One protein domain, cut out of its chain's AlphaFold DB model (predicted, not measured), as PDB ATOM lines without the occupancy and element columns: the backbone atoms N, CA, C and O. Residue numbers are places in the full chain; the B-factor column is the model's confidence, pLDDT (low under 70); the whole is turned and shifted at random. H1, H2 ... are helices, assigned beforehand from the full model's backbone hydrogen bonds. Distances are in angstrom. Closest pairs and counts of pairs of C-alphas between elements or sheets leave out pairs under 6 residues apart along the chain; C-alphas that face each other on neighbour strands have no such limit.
ATOM      1  N   GLU A  27     -36.486  41.566 -26.542       95.56
ATOM      2  CA  GLU A  27     -36.696  42.367 -25.332       95.56
ATOM      3  C   GLU A  27     -37.566  41.642 -24.290       95.56
ATOM      4  O   GLU A  27     -37.281  41.701 -23.098       95.56
ATOM      5  N   VAL A  28     -38.591  40.905 -24.732       96.06
ATOM      6  CA  VAL A  28     -39.469  40.113 -23.854       96.06
ATOM      7  C   VAL A  28     -38.726  38.898 -23.305       96.06
ATOM      8  O   VAL A  28     -38.838  38.581 -22.121       96.06
ATOM      9  N   ARG A  29     -37.934  38.233 -24.151       96.38
ATOM     10  CA  ARG A  29     -37.108  37.081 -23.759       96.38
ATOM     11  C   ARG A  29     -36.067  37.487 -22.720       96.38
ATOM     12  O   ARG A  29     -35.927  36.816 -21.699       96.38
ATOM     13  N   ASP A  30     -35.381  38.597 -22.961       97.44
ATOM     14  CA  ASP A  30     -34.358  39.145 -22.076       97.44
ATOM     15  C   ASP A  30     -34.966  39.604 -20.747       97.44
ATOM     16  O   ASP A  30     -34.414  39.302 -19.687       97.44
ATOM     17  N   ALA A  31     -36.132  40.260 -20.781       97.31
ATOM     18  CA  ALA A  31     -36.863  40.643 -19.577       97.31
ATOM     19  C   ALA A  31     -37.267  39.419 -18.745       97.31
ATOM     20  O   ALA A  31     -37.009  39.386 -17.543       97.31
ATOM     21  N   PHE A  32     -37.829  38.384 -19.380       96.50
ATOM     22  CA  PHE A  32     -38.183  37.141 -18.695       96.50
ATOM     23  C   PHE A  32     -36.956  36.465 -18.072       96.50
ATOM     24  O   PHE A  32     -36.985  36.064 -16.909       96.50
ATOM     25  N   MET A  33     -35.867  36.332 -18.834       97.81
ATOM     26  CA  MET A  33     -34.647  35.687 -18.348       97.81
ATOM     27  C   MET A  33     -34.021  36.456 -17.187       97.81
ATOM     28  O   MET A  33     -33.582  35.832 -16.219       97.81
ATOM     29  N   THR A  34     -34.012  37.787 -17.263       98.00
ATOM     30  CA  THR A  34     -33.529  38.654 -16.181       98.00
ATOM     31  C   THR A  34     -34.369  38.440 -14.929       98.00
ATOM     32  O   THR A  34     -33.835  37.989 -13.921       98.00
ATOM     33  N   GLU A  35     -35.688  38.617 -15.013       96.75
ATOM     34  CA  GLU A  35     -36.584  38.484 -13.859       96.75
ATOM     35  C   GLU A  35     -36.520  37.083 -13.230       96.75
ATOM     36  O   GLU A  35     -36.416  36.938 -12.010       96.75
ATOM     37  N   CYS A  36     -36.532  36.033 -14.056       96.12
ATOM     38  CA  CYS A  36     -36.487  34.656 -13.572       96.12
ATOM     39  C   CYS A  36     -35.179  34.353 -12.830       96.12
ATOM     40  O   CYS A  36     -35.197  33.723 -11.771       96.12
ATOM     41  N   THR A  37     -34.041  34.806 -13.363       96.06
ATOM     42  CA  THR A  37     -32.734  34.547 -12.739       96.06
ATOM     43  C   THR A  37     -32.476  35.435 -11.524       96.06
ATOM     44  O   THR A  37     -31.960  34.942 -10.521       96.06
ATOM     45  N   GLU A  38     -32.894  36.703 -11.556       97.06
ATOM     46  CA  GLU A  38     -32.803  37.624 -10.416       97.06
ATOM     47  C   GLU A  38     -33.707  37.199  -9.253       97.06
ATOM     48  O   GLU A  38     -33.316  37.324  -8.092       97.06
ATOM     49  N   SER A  39     -34.850  36.572  -9.549       94.12
ATOM     50  CA  SER A  39     -35.714  35.920  -8.553       94.12
ATOM     51  C   SER A  39     -35.125  34.626  -7.963       94.12
ATOM     52  O   SER A  39     -35.747  33.988  -7.112       94.12
ATOM     53  N   GLY A  40     -33.925  34.217  -8.393       93.19
ATOM     54  CA  GLY A  40     -33.222  33.030  -7.900       93.19
ATOM     55  C   GLY A  40     -33.479  31.751  -8.701       93.19
ATOM     56  O   GLY A  40     -33.035  30.675  -8.290       93.19
ATOM     57  N   GLY A  41     -34.167  31.837  -9.842       93.38
ATOM     58  CA  GLY A  41     -34.360  30.717 -10.755       93.38
ATOM     59  C   GLY A  41     -33.036  30.269 -11.393       93.38
ATOM     60  O   GLY A  41     -32.286  31.100 -11.913       93.38
ATOM     61  N   PRO A  42     -32.712  28.962 -11.418       94.00
ATOM     62  CA  PRO A  42     -31.545  28.476 -12.146       94.00
ATOM     63  C   PRO A  42     -31.681  28.787 -13.641       94.00
ATOM     64  O   PRO A  42     -32.688  28.432 -14.253       94.00
ATOM     65  N   ALA A  43     -30.653  29.376 -14.261       94.56
ATOM     66  CA  ALA A  43     -30.698  29.765 -15.676       94.56
ATOM     67  C   ALA A  43     -31.172  28.646 -16.640       94.56
ATOM     68  O   ALA A  43     -31.956  28.948 -17.548       94.56
ATOM     69  N   PRO A  44     -30.802  27.358 -16.454       95.06
ATOM     70  CA  PRO A  44     -31.334  26.273 -17.280       95.06
ATOM     71  C   PRO A  44     -32.842  26.034 -17.095       95.06
ATOM     72  O   PRO A  44     -33.535  25.736 -18.066       95.06
ATOM     73  N   VAL A  45     -33.364  26.205 -15.872       95.50
ATOM     74  CA  VAL A  45     -34.806  26.112 -15.583       95.50
ATOM     75  C   VAL A  45     -35.535  27.282 -16.238       95.50
ATOM     76  O   VAL A  45     -36.496  27.053 -16.964       95.50
ATOM     77  N   CYS A  46     -35.038  28.512 -16.065       96.50
ATOM     78  CA  CYS A  46     -35.608  29.708 -16.693       96.50
ATOM     79  C   CYS A  46     -35.675  29.567 -18.218       96.50
ATOM     80  O   CYS A  46     -36.723  29.776 -18.821       96.50
ATOM     81  N   THR A  47     -34.586  29.108 -18.838       96.06
ATOM     82  CA  THR A  47     -34.542  28.865 -20.287       96.06
ATOM     83  C   THR A  47     -35.593  27.840 -20.714       96.06
ATOM     84  O   THR A  47     -36.285  28.034 -21.709       96.06
ATOM     85  N   CYS A  48     -35.740  26.752 -19.956       96.44
ATOM     86  CA  CYS A  48     -36.732  25.723 -20.244       96.44
ATOM     87  C   CYS A  48     -38.171  26.254 -20.142       96.44
ATOM     88  O   CYS A  48     -38.979  25.993 -21.034       96.44
ATOM     89  N   VAL A  49     -38.484  27.040 -19.107       95.88
ATOM     90  CA  VAL A  49     -39.816  27.644 -18.947       95.88
ATOM     91  C   VAL A  49     -40.099  28.640 -20.072       95.88
ATOM     92  O   VAL A  49     -41.176  28.577 -20.659       95.88
ATOM     93  N   LEU A  50     -39.129  29.483 -20.445       95.69
ATOM     94  CA  LEU A  50     -39.275  30.406 -21.575       95.69
ATOM     95  C   LEU A  50     -39.605  29.658 -22.874       95.69
ATOM     96  O   LEU A  50     -40.538  30.032 -23.577       95.69
ATOM     97  N   LEU A  51     -38.900  28.560 -23.162       95.06
ATOM     98  CA  LEU A  51     -39.178  27.735 -24.343       95.06
ATOM     99  C   LEU A  51     -40.587  27.130 -24.306       95.06
ATOM    100  O   LEU A  51     -41.245  27.043 -25.341       95.06
ATOM    101  N   LYS A  52     -41.067  26.708 -23.131       94.69
ATOM    102  CA  LYS A  52     -42.437  26.204 -22.966       94.69
ATOM    103  C   LYS A  52     -43.466  27.310 -23.202       94.69
ATOM    104  O   LYS A  52     -44.454  27.050 -23.885       94.69
ATOM    105  N   MET A  53     -43.216  28.527 -22.717       95.00
ATOM    106  CA  MET A  53     -44.064  29.691 -22.991       95.00
ATOM    107  C   MET A  53     -44.116  29.997 -24.490       95.00
ATOM    108  O   MET A  53     -45.201  30.000 -25.057       95.00
ATOM    109  N   GLU A  54     -42.965  30.132 -25.154       93.62
ATOM    110  CA  GLU A  54     -42.874  30.410 -26.598       93.62
ATOM    111  C   GLU A  54     -43.584  29.349 -27.463       93.62
ATOM    112  O   GLU A  54     -44.064  29.649 -28.554       93.62
ATOM    113  N   GLN A  55     -43.658  28.099 -26.991       93.44
ATOM    114  CA  GLN A  55     -44.323  26.999 -27.697       93.44
ATOM    115  C   GLN A  55     -45.843  26.957 -27.504       93.44
ATOM    116  O   GLN A  55     -46.531  26.373 -28.341       93.44
ATOM    117  N   ASN A  56     -46.365  27.502 -26.402       93.88
ATOM    118  CA  ASN A  56     -47.751  27.265 -25.977       93.88
ATOM    119  C   ASN A  56     -48.571  28.544 -25.762       93.88
ATOM    120  O   ASN A  56     -49.794  28.457 -25.694       93.88
ATOM    121  N   ILE A  57     -47.926  29.704 -25.637       93.56
ATOM    122  CA  ILE A  57     -48.563  30.994 -25.367       93.56
ATOM    123  C   ILE A  57     -48.137  31.954 -26.473       93.56
ATOM    124  O   ILE A  57     -46.949  32.230 -26.633       93.56
ATOM    125  N   THR A  58     -49.087  32.489 -27.236       93.44
ATOM    126  CA  THR A  58     -48.788  33.529 -28.233       93.44
ATOM    127  C   THR A  58     -48.473  34.867 -27.560       93.44
ATOM    128  O   THR A  58     -48.809  35.079 -26.396       93.44
ATOM    129  N   MET A  59     -47.876  35.813 -28.292       92.31
ATOM    130  CA  MET A  59     -47.665  37.170 -27.764       92.31
ATOM    131  C   MET A  59     -48.975  37.841 -27.326       92.31
ATOM    132  O   MET A  59     -49.027  38.439 -26.257       92.31
ATOM    133  N   GLU A  60     -50.057  37.673 -28.089       93.50
ATOM    134  CA  GLU A  60     -51.376  38.207 -27.725       93.50
ATOM    135  C   GLU A  60     -51.899  37.612 -26.405       93.50
ATOM    136  O   GLU A  60     -52.455  38.328 -25.570       93.50
ATOM    137  N   GLN A  61     -51.718  36.305 -26.199       93.94
ATOM    138  CA  GLN A  61     -52.106  35.645 -24.951       93.94
ATOM    139  C   GLN A  61     -51.233  36.103 -23.784       93.94
ATOM    140  O   GLN A  61     -51.753  36.329 -22.694       93.94
ATOM    141  N   LEU A  62     -49.930  36.292 -24.008       92.81
ATOM    142  CA  LEU A  62     -49.013  36.815 -22.998       92.81
ATOM    143  C   LEU A  62     -49.428  38.225 -22.547       92.81
ATOM    144  O   LEU A  62     -49.543  38.473 -21.348       92.81
ATOM    145  N   GLU A  63     -49.714  39.121 -23.495       92.56
ATOM    146  CA  GLU A  63     -50.152  40.500 -23.232       92.56
ATOM    147  C   GLU A  63     -51.478  40.563 -22.468       92.56
ATOM    148  O   GLU A  63     -51.663  41.410 -21.594       92.56
ATOM    149  N   LYS A  64     -52.402  39.650 -22.780       96.06
ATOM    150  CA  LYS A  64     -53.699  39.536 -22.100       96.06
ATOM    151  C   LYS A  64     -53.640  38.729 -20.806       96.06
ATOM    152  O   LYS A  64     -54.657  38.643 -20.122       96.06
ATOM    153  N   GLN A  65     -52.486  38.143 -20.489       93.38
ATOM    154  CA  GLN A  65     -52.315  37.182 -19.399       93.38
ATOM    155  C   GLN A  65     -53.316  36.013 -19.486       93.38
ATOM    156  O   GLN A  65     -53.826  35.530 -18.478       93.38
ATOM    157  N   ASP A  66     -53.610  35.567 -20.710       95.50
ATOM    158  CA  ASP A  66     -54.535  34.472 -21.022       95.50
ATOM    159  C   ASP A  66     -53.841  33.110 -20.875       95.50
ATOM    160  O   ASP A  66     -53.635  32.357 -21.827       95.50
ATOM    161  N   PHE A  67     -53.399  32.832 -19.654       92.88
ATOM    162  CA  PHE A  67     -52.803  31.572 -19.233       92.88
ATOM    163  C   PHE A  67     -53.029  31.385 -17.732       92.88
ATOM    164  O   PHE A  67     -53.285  32.337 -16.996       92.88
ATOM    165  N   THR A  68     -52.949  30.146 -17.251       94.25
ATOM    166  CA  THR A  68     -53.161  29.850 -15.830       94.25
ATOM    167  C   THR A  68     -51.840  29.731 -15.087       94.25
ATOM    168  O   THR A  68     -50.852  29.224 -15.622       94.25
ATOM    169  N   GLU A  69     -51.835  30.129 -13.815       91.06
ATOM    170  CA  GLU A  69     -50.687  29.919 -12.925       91.06
ATOM    171  C   GLU A  69     -50.324  28.428 -12.827       91.06
ATOM    172  O   GLU A  69     -49.151  28.067 -12.889       91.06
ATOM    173  N   GLU A  70     -51.334  27.551 -12.788       93.81
ATOM    174  CA  GLU A  70     -51.159  26.094 -12.794       93.81
ATOM    175  C   GLU A  70     -50.326  25.609 -13.992       93.81
ATOM    176  O   GLU A  70     -49.457  24.753 -13.830       93.81
ATOM    177  N   THR A  71     -50.526  26.199 -15.175       93.31
ATOM    178  CA  THR A  71     -49.750  25.858 -16.376       93.31
ATOM    179  C   THR A  71     -48.270  26.212 -16.201       93.31
ATOM    180  O   THR A  71     -47.395  25.383 -16.460       93.31
ATOM    181  N   ILE A  72     -47.977  27.419 -15.705       92.06
ATOM    182  CA  ILE A  72     -46.600  27.898 -15.502       92.06
ATOM    183  C   ILE A  72     -45.881  27.085 -14.414       92.06
ATOM    184  O   ILE A  72     -44.720  26.690 -14.581       92.06
ATOM    185  N   VAL A  73     -46.572  26.782 -13.311       93.38
ATOM    186  CA  VAL A  73     -46.047  25.941 -12.221       93.38
ATOM    187  C   VAL A  73     -45.783  24.514 -12.710       93.38
ATOM    188  O   VAL A  73     -44.743  23.929 -12.381       93.38
ATOM    189  N   GLY A  74     -46.675  23.970 -13.542       95.19
ATOM    190  CA  GLY A  74     -46.498  22.670 -14.187       95.19
ATOM    191  C   GLY A  74     -45.209  22.614 -15.005       95.19
ATOM    192  O   GLY A  74     -44.365  21.748 -14.772       95.19
ATOM    193  N   TRP A  75     -44.986  23.592 -15.887       95.62
ATOM    194  CA  TRP A  75     -43.754  23.663 -16.679       95.62
ATOM    195  C   TRP A  75     -42.508  23.845 -15.828       95.62
ATOM    196  O   TRP A  75     -41.494  23.210 -16.098       95.62
ATOM    197  N   THR A  76     -42.576  24.657 -14.776       93.38
ATOM    198  CA  THR A  76     -41.442  24.833 -13.859       93.38
ATOM    199  C   THR A  76     -41.048  23.498 -13.222       93.38
ATOM    200  O   THR A  76     -39.870  23.137 -13.211       93.38
ATOM    201  N   THR A  77     -42.034  22.713 -12.779       93.94
ATOM    202  CA  THR A  77     -41.824  21.378 -12.194       93.94
ATOM    203  C   THR A  77     -41.218  20.398 -13.202       93.94
ATOM    204  O   THR A  77     -40.266  19.678 -12.880       93.94
ATOM    205  N   GLU A  78     -41.727  20.387 -14.437       94.62
ATOM    206  CA  GLU A  78     -41.173  19.581 -15.533       94.62
ATOM    207  C   GLU A  78     -39.717  19.963 -15.828       94.62
ATOM    208  O   GLU A  78     -38.841  19.097 -15.903       94.62
ATOM    209  N   CYS A  79     -39.446  21.262 -15.950       94.94
ATOM    210  CA  CYS A  79     -38.127  21.798 -16.258       94.94
ATOM    211  C   CYS A  79     -37.109  21.454 -15.170       94.94
ATOM    212  O   CYS A  79     -36.016  20.986 -15.486       94.94
ATOM    213  N   MET A  80     -37.472  21.590 -13.893       92.44
ATOM    214  CA  MET A  80     -36.617  21.167 -12.778       92.44
ATOM    215  C   MET A  80     -36.328  19.661 -12.808       92.44
ATOM    216  O   MET A  80     -35.183  19.251 -12.627       92.44
ATOM    217  N   SER A  81     -37.345  18.841 -13.082       90.88
ATOM    218  CA  SER A  81     -37.212  17.377 -13.121       90.88
ATOM    219  C   SER A  81     -36.333  16.904 -14.282       90.88
ATOM    220  O   SER A  81     -35.584  15.944 -14.135       90.88
ATOM    221  N   SER A  82     -36.381  17.598 -15.423       79.69
ATOM    222  CA  SER A  82     -35.553  17.286 -16.597       79.69
ATOM    223  C   SER A  82     -34.060  17.584 -16.404       79.69
ATOM    224  O   SER A  82     -33.227  17.073 -17.151       79.69
ATOM    225  N   LEU A  83     -33.728  18.406 -15.406       74.31
ATOM    226  CA  LEU A  83     -32.365  18.829 -15.084       74.31
ATOM    227  C   LEU A  83     -31.785  18.092 -13.870       74.31
ATOM    228  O   LEU A  83     -30.609  18.277 -13.552       74.31
ATOM    229  N   ALA A  84     -32.582  17.259 -13.192       66.00
ATOM    230  CA  ALA A  84     -32.082  16.396 -12.135       66.00
ATOM    231  C   ALA A  84     -31.119  15.354 -12.738       66.00
ATOM    232  O   ALA A  84     -31.455  14.733 -13.753       66.00
ATOM    233  N   PRO A  85     -29.927  15.132 -12.152       57.75
ATOM    234  CA  PRO A  85     -29.080  14.024 -12.573       57.75
ATOM    235  C   PRO A  85     -29.839  12.699 -12.370       57.75
ATOM    236  O   PRO A  85     -30.622  12.592 -11.419       57.75
ATOM    237  N   PRO A  86     -29.644  11.688 -13.240       50.84
ATOM    238  CA  PRO A  86     -30.226  10.371 -13.010       50.84
ATOM    239  C   PRO A  86     -29.758   9.857 -11.644       50.84
ATOM    240  O   PRO A  86     -28.573   9.946 -11.330       50.84
ATOM    241  N   ALA A  87     -30.693   9.375 -10.823       55.38
ATOM    242  CA  ALA A  87     -30.375   8.798  -9.522       55.38
ATOM    243  C   ALA A  87     -29.428   7.599  -9.712       55.38
ATOM    244  O   ALA A  87     -29.797   6.640 -10.394       55.38
ATOM    245  N   GLU A  88     -28.221   7.695  -9.152       41.47
ATOM    246  CA  GLU A  88     -27.251   6.595  -9.032       41.47
ATOM    247  C   GLU A  88     -27.615   5.646  -7.883       41.47
ATOM    248  O   GLU A  88     -28.047   6.141  -6.812       41.47
TER     249      GLU A  88
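Overview. This is residues 27 to 88 of the 88 residues of an uncharacterized protein of Deltaproteobacteria bacterium CG2_30_63_29 (UniProt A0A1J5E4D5). H2 and H4 pack on each other and cross at 51 degrees, H1 folds back on H2 as a helical hairpin and stays apart from H4, and little H3 lies in the turn of chain from H2 to H4, touching no helix. A tail, residues 83 to 88, runs on from H4 and adds to the length. The 62 printed residues hold four named helices, H1 to H4, and no named strand: all helix. It is only just compact, close to loose, with a radius of gyration of the C-alphas of 12.4 A, and spans 44 by 22 by 17 A.

Arrangement. H1, residues 27 to 38, touches H2, residues 43 to 56, as a helical hairpin, opposite ways at a steep tilt of 40 degrees; their closest C-alphas, of Cys 36 and Cys 46, are 5.9 A apart. H3, residues 59 to 64, touches no helix. H4, residues 69 to 82, touches H2, opposite ways at a steep tilt of 51 degrees, closest at the C-alphas of Val 45 and Cys 79, 5.5 A. H1 and H4 are apart. In H1, H2, H3 and H4 every O i to N i+4 pair is within hydrogen-bond range.

Along the chain. H1 begins at C-alpha 27 (-36.696, 42.367, -25.332) and measures 16.1 A. H2 and H4 each measure 20.1 A, H3 8.6 A. H4 ends at C-alpha 82 (-35.553, 17.286, -16.597).

Size, cuts and confidence. The C-alphas farthest apart, of Lys 64 and Glu 88, are 44.2 A apart. The printed part has no cut, and its three links between helices are tight. Residues 84 to 88 have pLDDT under 70.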